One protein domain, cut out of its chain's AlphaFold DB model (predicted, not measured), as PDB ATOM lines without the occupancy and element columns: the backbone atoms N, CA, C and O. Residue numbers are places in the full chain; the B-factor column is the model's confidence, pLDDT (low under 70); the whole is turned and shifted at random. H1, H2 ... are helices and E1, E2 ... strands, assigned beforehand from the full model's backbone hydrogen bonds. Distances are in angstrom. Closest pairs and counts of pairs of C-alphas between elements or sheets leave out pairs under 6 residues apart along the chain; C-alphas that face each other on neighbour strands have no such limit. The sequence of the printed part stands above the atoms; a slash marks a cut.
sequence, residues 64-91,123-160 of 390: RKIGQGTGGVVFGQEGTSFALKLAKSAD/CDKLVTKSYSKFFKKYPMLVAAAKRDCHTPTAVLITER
ATOM      1  N   ARG A  64      48.162  25.139  33.009       92.06
ATOM      2  CA  ARG A  64      47.238  24.586  34.001       92.06
ATOM      3  C   ARG A  64      45.915  24.263  33.341       92.06
ATOM      4  O   ARG A  64      45.486  24.965  32.428       92.06
ATOM      5  N   LYS A  65      45.261  23.218  33.834       93.81
ATOM      6  CA  LYS A  65      43.851  22.971  33.552       93.81
ATOM      7  C   LYS A  65      43.057  24.134  34.138       93.81
ATOM      8  O   LYS A  65      43.149  24.352  35.342       93.81
ATOM      9  N   ILE A  66      42.340  24.864  33.286       93.44
ATOM     10  CA  ILE A  66      41.501  26.018  33.652       93.44
ATOM     11  C   ILE A  66      39.996  25.717  33.557       93.44
ATOM     12  O   ILE A  66      39.186  26.475  34.073       93.44
ATOM     13  N   GLY A  67      39.614  24.600  32.933       91.94
ATOM     14  CA  GLY A  67      38.218  24.183  32.813       91.94
ATOM     15  C   GLY A  67      38.072  22.783  32.221       91.94
ATOM     16  O   GLY A  67      39.021  22.210  31.681       91.94
ATOM     17  N   GLN A  68      36.878  22.207  32.337       90.50
ATOM     18  CA  GLN A  68      36.550  20.901  31.773       90.50
ATOM     19  C   GLN A  68      35.037  20.781  31.574       90.50
ATOM     20  O   GLN A  68      34.276  21.117  32.474       90.50
ATOM     21  N   GLY A  69      34.627  20.238  30.430       84.88
ATOM     22  CA  GLY A  69      33.228  19.976  30.086       84.88
ATOM     23  C   GLY A  69      33.091  18.695  29.268       84.88
ATOM     24  O   GLY A  69      34.055  17.934  29.128       84.88
ATOM     25  N   THR A  70      31.911  18.420  28.725       80.75
ATOM     26  CA  THR A  70      31.689  17.287  27.808       80.75
ATOM     27  C   THR A  70      32.564  17.402  26.560       80.75
ATOM     28  O   THR A  70      33.267  16.445  26.234       80.75
ATOM     29  N   GLY A  71      32.639  18.597  25.966       81.12
ATOM     30  CA  GLY A  71      33.387  18.859  24.736       81.12
ATOM     31  C   GLY A  71      34.914  18.911  24.865       81.12
ATOM     32  O   GLY A  71      35.602  19.052  23.856       81.12
ATOM     33  N   GLY A  72      35.489  18.819  26.072       90.69
ATOM     34  CA  GLY A  72      36.946  18.835  26.218       90.69
ATOM     35  C   GLY A  72      37.486  19.222  27.589       90.69
ATOM     36  O   GLY A  72      36.757  19.361  28.574       90.69
ATOM     37  N   VAL A  73      38.805  19.391  27.639       94.00
ATOM     38  CA  VAL A  73      39.547  19.917  28.791       94.00
ATOM     39  C   VAL A  73      40.286  21.168  28.339       94.00
ATOM     40  O   VAL A  73      40.968  21.148  27.316       94.00
ATOM     41  N   VAL A  74      40.135  22.257  29.083       95.31
ATOM     42  CA  VAL A  74      40.672  23.567  28.723       95.31
ATOM     43  C   VAL A  74      41.918  23.842  29.547       95.31
ATOM     44  O   VAL A  74      41.904  23.719  30.772       95.31
ATOM     45  N   PHE A  75      42.988  24.244  28.872       95.12
ATOM     46  CA  PHE A  75      44.252  24.627  29.482       95.12
ATOM     47  C   PHE A  75      44.562  26.089  29.187       95.12
ATOM     48  O   PHE A  75      44.404  26.556  28.061       95.12
ATOM     49  N   GLY A  76      45.034  26.794  30.207       91.69
ATOM     50  CA  GLY A  76      45.533  28.158  30.110       91.69
ATOM     51  C   GLY A  76      46.993  28.219  30.526       91.69
ATOM     52  O   GLY A  76      47.476  27.376  31.289       91.69
ATOM     53  N   GLN A  77      47.690  29.232  30.032       86.12
ATOM     54  CA  GLN A  77      49.038  29.560  30.466       86.12
ATOM     55  C   GLN A  77      49.051  31.012  30.941       86.12
ATOM     56  O   GLN A  77      48.670  31.922  30.209       86.12
ATOM     57  N   GLU A  78      49.466  31.226  32.185       76.12
ATOM     58  CA  GLU A  78      49.547  32.569  32.760       76.12
ATOM     59  C   GLU A  78      50.505  33.452  31.946       76.12
ATOM     60  O   GLU A  78      51.564  32.993  31.510       76.12
ATOM     61  N   GLY A  79      50.113  34.709  31.726       69.81
ATOM     62  CA  GLY A  79      50.838  35.644  30.862       69.81
ATOM     63  C   GLY A  79      50.559  35.466  29.365       69.81
ATOM     64  O   GLY A  79      51.157  36.170  28.555       69.81
ATOM     65  N   THR A  80      49.661  34.555  28.980       80.06
ATOM     66  CA  THR A  80      49.193  34.409  27.594       80.06
ATOM     67  C   THR A  80      47.707  34.736  27.482       80.06
ATOM     68  O   THR A  80      46.949  34.504  28.418       80.06
ATOM     69  N   SER A  81      47.291  35.247  26.323       84.12
ATOM     70  CA  SER A  81      45.901  35.622  26.031       84.12
ATOM     71  C   SER A  81      45.080  34.504  25.379       84.12
ATOM     72  O   SER A  81      43.983  34.758  24.888       84.12
ATOM     73  N   PHE A  82      45.599  33.272  25.330       88.31
ATOM     74  CA  PHE A  82      44.937  32.151  24.663       88.31
ATOM     75  C   PHE A  82      44.624  31.002  25.622       88.31
ATOM     76  O   PHE A  82      45.323  30.753  26.607       88.31
ATOM     77  N   ALA A  83      43.560  30.279  25.299       93.81
ATOM     78  CA  ALA A  83      43.162  29.033  25.924       93.81
ATOM     79  C   ALA A  83      43.217  27.901  24.889       93.81
ATOM     80  O   ALA A  83      43.011  28.109  23.691       93.81
ATOM     81  N   LEU A  84      43.524  26.694  25.359       94.81
ATOM     82  CA  LEU A  84      43.630  25.488  24.541       94.81
ATOM     83  C   LEU A  84      42.605  24.459  25.022       94.81
ATOM     84  O   LEU A  84      42.785  23.872  26.089       94.81
ATOM     85  N   LYS A  85      41.548  24.214  24.243       95.50
ATOM     86  CA  LYS A  85      40.558  23.157  24.508       95.50
ATOM     87  C   LYS A  85      40.984  21.883  23.781       95.50
ATOM     88  O   LYS A  85      41.011  21.830  22.553       95.50
ATOM     89  N   LEU A  86      41.372  20.869  24.547       94.12
ATOM     90  CA  LEU A  86      41.797  19.556  24.060       94.12
ATOM     91  C   LEU A  86      40.603  18.600  24.061       94.12
ATOM     92  O   LEU A  86      39.849  18.544  25.038       94.12
ATOM     93  N   ALA A  87      40.453  17.812  22.996       91.31
ATOM     94  CA  ALA A  87      39.420  16.780  22.940       91.31
ATOM     95  C   ALA A  87      39.729  15.627  23.914       91.31
ATOM     96  O   ALA A  87      40.858  15.129  23.968       91.31
ATOM     97  N   LYS A  88      38.703  15.191  24.662       83.31
ATOM     98  CA  LYS A  88      38.782  14.079  25.629       83.31
ATOM     99  C   LYS A  88      38.900  12.714  24.956       83.31
ATOM    100  O   LYS A  88      39.647  11.855  25.421       83.31
ATOM    101  N   SER A  89      38.141  12.506  23.884       74.19
ATOM    102  CA  SER A  89      38.131  11.271  23.108       74.19
ATOM    103  C   SER A  89      38.884  11.456  21.789       74.19
ATOM    104  O   SER A  89      39.193  12.569  21.363       74.19
ATOM    105  N   ALA A  90      39.205  10.335  21.136       64.94
ATOM    106  CA  ALA A  90      39.778  10.355  19.792       64.94
ATOM    107  C   ALA A  90      38.784  10.877  18.737       64.94
ATOM    108  O   ALA A  90      39.214  11.262  17.650       64.94
ATOM    109  N   ASP A  91      37.489  10.875  19.066       64.62
ATOM    110  CA  ASP A  91      36.422  11.385  18.221       64.62
ATOM    111  C   ASP A  91      36.296  12.903  18.420       64.62
ATOM    112  O   ASP A  91      36.028  13.401  19.510       64.62
ATOM    113  N   CYS A 123      38.465  33.222  18.026       94.62
ATOM    114  CA  CYS A 123      38.651  31.839  17.606       94.62
ATOM    115  C   CYS A 123      39.803  31.814  16.599       94.62
ATOM    116  O   CYS A 123      39.646  32.313  15.488       94.62
ATOM    117  N   ASP A 124      40.975  31.318  17.002       91.19
ATOM    118  CA  ASP A 124      42.182  31.365  16.166       91.19
ATOM    119  C   ASP A 124      42.194  30.184  15.189       91.19
ATOM    120  O   ASP A 124      42.082  30.351  13.974       91.19
ATOM    121  N   LYS A 125      42.290  28.956  15.707       92.44
ATOM    122  CA  LYS A 125      42.392  27.759  14.861       92.44
ATOM    123  C   LYS A 125      42.029  26.478  15.588       92.44
ATOM    124  O   LYS A 125      42.202  26.362  16.801       92.44
ATOM    125  N   LEU A 126      41.644  25.477  14.800       93.19
ATOM    126  CA  LEU A 126      41.593  24.085  15.223       93.19
ATOM    127  C   LEU A 126      42.812  23.327  14.685       93.19
ATOM    128  O   LEU A 126      43.006  23.190  13.478       93.19
ATOM    129  N   VAL A 127      43.624  22.796  15.591       90.75
ATOM    130  CA  VAL A 127      44.714  21.874  15.275       90.75
ATOM    131  C   VAL A 127      44.165  20.455  15.285       90.75
ATOM    132  O   VAL A 127      43.602  20.004  16.280       90.75
ATOM    133  N   THR A 128      44.344  19.729  14.190       87.00
ATOM    134  CA  THR A 128      43.895  18.340  14.076       87.00
ATOM    135  C   THR A 128      44.901  17.373  14.703       87.00
ATOM    136  O   THR A 128      46.105  17.637  14.762       87.00
ATOM    137  N   LYS A 129      44.423  16.190  15.110       82.69
ATOM    138  CA  LYS A 129      45.267  15.117  15.667       82.69
ATOM    139  C   LYS A 129      46.415  14.700  14.733       82.69
ATOM    140  O   LYS A 129      47.461  14.265  15.215       82.69
ATOM    141  N   SER A 130      46.244  14.825  13.413       81.31
ATOM    142  CA  SER A 130      47.276  14.465  12.431       81.31
ATOM    143  C   SER A 130      48.496  15.391  12.481       81.31
ATOM    144  O   SER A 130      49.596  14.980  12.108       81.31
ATOM    145  N   TYR A 131      48.358  16.609  13.015       83.44
ATOM    146  CA  TYR A 131      49.459  17.554  13.156       83.44
ATOM    147  C   TYR A 131      50.267  17.329  14.447       83.44
ATOM    148  O   TYR A 131      50.375  18.185  15.326       83.44
ATOM    149  N   SER A 132      50.902  16.158  14.551       76.31
ATOM    150  CA  SER A 132      51.675  15.731  15.733       76.31
ATOM    151  C   SER A 132      52.843  16.659  16.105       76.31
ATOM    152  O   SER A 132      53.271  16.689  17.261       76.31
ATOM    153  N   LYS A 133      53.333  17.472  15.155       87.62
ATOM    154  CA  LYS A 133      54.357  18.505  15.396       87.62
ATOM    155  C   LYS A 133      53.911  19.549  16.428       87.62
ATOM    156  O   LYS A 133      54.770  20.107  17.105       87.62
ATOM    157  N   PHE A 134      52.604  19.777  16.595       88.12
ATOM    158  CA  PHE A 134      52.078  20.689  17.613       88.12
ATOM    159  C   PHE A 134      52.516  20.288  19.025       88.12
ATOM    160  O   PHE A 134      53.143  21.075  19.725       88.12
ATOM    161  N   PHE A 135      52.284  19.037  19.424       87.94
ATOM    162  CA  PHE A 135      52.615  18.572  20.775       87.94
ATOM    163  C   PHE A 135      54.125  18.516  21.035       87.94
ATOM    164  O   PHE A 135      54.553  18.710  22.168       87.94
ATOM    165  N   LYS A 136      54.948  18.350  19.987       88.06
ATOM    166  CA  LYS A 136      56.411  18.495  20.093       88.06
ATOM    167  C   LYS A 136      56.835  19.935  20.408       88.06
ATOM    168  O   LYS A 136      57.821  20.130  21.106       88.06
ATOM    169  N   LYS A 137      56.092  20.932  19.913       87.88
ATOM    170  CA  LYS A 137      56.326  22.358  20.193       87.88
ATOM    171  C   LYS A 137      55.858  22.767  21.597       87.88
ATOM    172  O   LYS A 137      56.407  23.708  22.159       87.88
ATOM    173  N   TYR A 138      54.883  22.059  22.170       88.94
ATOM    174  CA  TYR A 138      54.301  22.361  23.485       88.94
ATOM    175  C   TYR A 138      54.442  21.185  24.477       88.94
ATOM    176  O   TYR A 138      53.435  20.645  24.940       88.94
ATOM    177  N   PRO A 139      55.669  20.787  24.867       89.44
ATOM    178  CA  PRO A 139      55.880  19.660  25.783       89.44
ATOM    179  C   PRO A 139      55.273  19.896  27.178       89.44
ATOM    180  O   PRO A 139      54.784  18.961  27.809       89.44
ATOM    181  N   MET A 140      55.221  21.151  27.639       89.38
ATOM    182  CA  MET A 140      54.586  21.509  28.915       89.38
ATOM    183  C   MET A 140      53.065  21.303  28.899       89.38
ATOM    184  O   MET A 140      52.489  20.947  29.922       89.38
ATOM    185  N   LEU A 141      52.415  21.483  27.742       91.12
ATOM    186  CA  LEU A 141      50.991  21.179  27.580       91.12
ATOM    187  C   LEU A 141      50.749  19.672  27.660       91.12
ATOM    188  O   LEU A 141      49.818  19.241  28.326       91.12
ATOM    189  N   VAL A 142      51.610  18.870  27.023       91.12
ATOM    190  CA  VAL A 142      51.545  17.400  27.097       91.12
ATOM    191  C   VAL A 142      51.662  16.930  28.546       91.12
ATOM    192  O   VAL A 142      50.873  16.096  28.987       91.12
ATOM    193  N   ALA A 143      52.615  17.487  29.299       91.88
ATOM    194  CA  ALA A 143      52.798  17.166  30.709       91.88
ATOM    195  C   ALA A 143      51.557  17.521  31.548       91.88
ATOM    196  O   ALA A 143      51.099  16.687  32.329       91.88
ATOM    197  N   ALA A 144      50.986  18.713  31.344       91.50
ATOM    198  CA  ALA A 144      49.783  19.160  32.044       91.50
ATOM    199  C   ALA A 144      48.543  18.323  31.687       91.50
ATOM    200  O   ALA A 144      47.745  18.002  32.562       91.50
ATOM    201  N   ALA A 145      48.399  17.931  30.420       91.94
ATOM    202  CA  ALA A 145      47.233  17.212  29.921       91.94
ATOM    203  C   ALA A 145      47.259  15.702  30.198       91.94
ATOM    204  O   ALA A 145      46.230  15.048  30.050       91.94
ATOM    205  N   LYS A 146      48.401  15.139  30.620       90.75
ATOM    206  CA  LYS A 146      48.620  13.686  30.739       90.75
ATOM    207  C   LYS A 146      47.578  12.958  31.600       90.75
ATOM    208  O   LYS A 146      47.323  11.784  31.358       90.75
ATOM    209  N   ARG A 147      47.012  13.627  32.612       88.00
ATOM    210  CA  ARG A 147      45.998  13.042  33.509       88.00
ATOM    211  C   ARG A 147      44.577  13.112  32.952       88.00
ATOM    212  O   ARG A 147      43.741  12.319  33.363       88.00
ATOM    213  N   ASP A 148      44.309  14.040  32.037       89.31
ATOM    214  CA  ASP A 148      42.950  14.382  31.613       89.31
ATOM    215  C   ASP A 148      42.662  14.044  30.142       89.31
ATOM    216  O   ASP A 148      41.499  13.931  29.752       89.31
ATOM    217  N   CYS A 149      43.695  13.928  29.302       86.88
ATOM    218  CA  CYS A 149      43.572  13.732  27.858       86.88
ATOM    219  C   CYS A 149      44.681  12.830  27.307       86.88
ATOM    220  O   CYS A 149      45.843  12.905  27.709       86.88
ATOM    221  N   HIS A 150      44.339  12.054  26.280       86.81
ATOM    222  CA  HIS A 150      45.335  11.380  25.454       86.81
ATOM    223  C   HIS A 150      45.926  12.377  24.455       86.81
ATOM    224  O   HIS A 150      45.192  13.098  23.784       86.81
ATOM    225  N   THR A 151      47.251  12.412  24.325       86.31
ATOM    226  CA  THR A 151      47.940  13.219  23.307       86.31
ATOM    227  C   THR A 151      48.730  12.297  22.367       86.31
ATOM    228  O   THR A 151      49.267  11.288  22.828       86.31
ATOM    229  N   PRO A 152      48.799  12.588  21.051       88.62
ATOM    230  CA  PRO A 152      48.212  13.737  20.359       88.62
ATOM    231  C   PRO A 152      46.684  13.633  20.192       88.62
ATOM    232  O   PRO A 152      46.136  12.553  19.970       88.62
ATOM    233  N   THR A 153      46.014  14.783  20.250       90.88
ATOM    234  CA  THR A 153      44.562  14.952  20.059       90.88
ATOM    235  C   THR A 153      44.273  16.256  19.306       90.88
ATOM    236  O   THR A 153      45.204  17.006  19.007       90.88
ATOM    237  N   ALA A 154      43.015  16.524  18.959       92.12
ATOM    238  CA  ALA A 154      42.642  17.826  18.415       92.12
ATOM    239  C   ALA A 154      42.678  18.915  19.499       92.12
ATOM    240  O   ALA A 154      42.375  18.655  20.667       92.12
ATOM    241  N   VAL A 155      43.055  20.128  19.095       93.88
ATOM    242  CA  VAL A 155      43.210  21.291  19.976       93.88
ATOM    243  C   VAL A 155      42.535  22.496  19.345       93.88
ATOM    244  O   VAL A 155      42.959  22.950  18.284       93.88
ATOM    245  N   LEU A 156      41.514  23.030  20.002       94.94
ATOM    246  CA  LEU A 156      40.899  24.302  19.645       94.94
ATOM    247  C   LEU A 156      41.605  25.423  20.411       94.94
ATOM    248  O   LEU A 156      41.749  25.348  21.632       94.94
ATOM    249  N   ILE A 157      42.072  26.432  19.680       94.69
ATOM    250  CA  ILE A 157      42.788  27.592  20.213       94.69
ATOM    251  C   ILE A 157      41.859  28.800  20.153       94.69
ATOM    252  O   ILE A 157      41.469  29.231  19.065       94.69
ATOM    253  N   THR A 158      41.532  29.351  21.317       95.44
ATOM    254  CA  THR A 158      40.660  30.523  21.460       95.44
ATOM    255  C   THR A 158      41.328  31.589  22.311       95.44
ATOM    256  O   THR A 158      42.317  31.327  22.995       95.44
ATOM    257  N   GLU A 159      40.770  32.793  22.308       93.75
ATOM    258  CA  GLU A 159      41.036  33.779  23.350       93.75
ATOM    259  C   GLU A 159      40.705  33.191  24.727       93.75
ATOM    260  O   GLU A 159      39.730  32.447  24.895       93.75
ATOM    261  N   ARG A 160      41.548  33.513  25.705       91.81
ATOM    262  CA  ARG A 160      41.307  33.220  27.111       91.81
ATOM    263  C   ARG A 160      40.477  34.347  27.707       91.81
ATOM    264  O   ARG A 160      40.914  35.492  27.727       91.81
TER     265      ARG A 160
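Overview. This is residues 64 to 91 and 123 to 160 of the 390 residues of the protein "DUF3669 domain-containing protein" of Torrubiella hemipterigena (UniProt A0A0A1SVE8). The domain is one strongly twisted sheet of five strands, with the short helix H2 over one face, toward the E1 and E2 side; the still shorter H1 sits next to H2, off the sheet, and no named helix covers the other face. The printed part has 66 residues, with five named strands and two named helices in the order E1, E2, E3, E4, H1, H2, E5. The sheet runs E1, E2, E3, E5, E4, antiparallel throughout, and the class is mixed, helices and strands. The whole is compact and rounded, with a radius of gyration of the C-alphas of 10.6 A and spans of 27 by 25 by 23 A.

Arrangement. E1, residues 64 to 69, and E2, residues 72 to 76, form a hairpin, with N 66 and O 74 2.8 A apart, within hydrogen-bond range. E2 forms another hairpin with E3, residues 82 to 86, where N 75 and O 84 are 2.8 A apart. E1, E2 and E3 make a meander, each strand the antiparallel neighbour of the one before. E3 is also the antiparallel neighbour of E5, residues 155 to 159, at 154 degrees between directions, with N 83 and O 158 2.8 A apart. On the other side of E5 is the edge strand E4, residues 123 to 127, with N 127 and O 155 2.8 A apart. H1, residues 133 to 137, is not on the sheet. H2, residues 139 to 145, is on the sheet at a height of 9.5 A. It lies over E2, where 5 of its 7 C-alphas fall, and only just not over E1, where 2 fall; it runs slantwise to the strands, at 43 degrees to E2 on the local plane. The closest C-alphas of E1 and H2 are those of Arg 64 and Ala 144, 6.3 A apart. H1 and H2 are close but not clearly touching; their closest C-alphas, of Phe 135 and Val 142, are 6.5 A apart. In H1 and H2 every O i to N i+4 pair is within hydrogen-bond range.

Along the chain. E1 begins at C-alpha 64, (47.238, 24.586, 34.001), and is 15.3 A long. E2 is 13.3 A, E3 13.0 A, E4 11.9 A and E5 13.1 A long. H1 is 6.5 A long, and H2 is 9.9 A long, beginning at C-alpha 139, (55.880, 19.660, 25.783). E5 ends at C-alpha 159, (41.036, 33.779, 23.350).

Size, cuts and confidence. The two C-alphas farthest apart are those of Gly 79 and Asp 91, 30.9 A. Residues 92 to 122 are not printed, and C-alphas 91 and 123 are 20.6 A apart across this cut, in the link from E3 to E4. Of the links printed whole, none is long. The mean pLDDT of the printed part is 88.2; residue 79 and residues 90 to 91 are under 70.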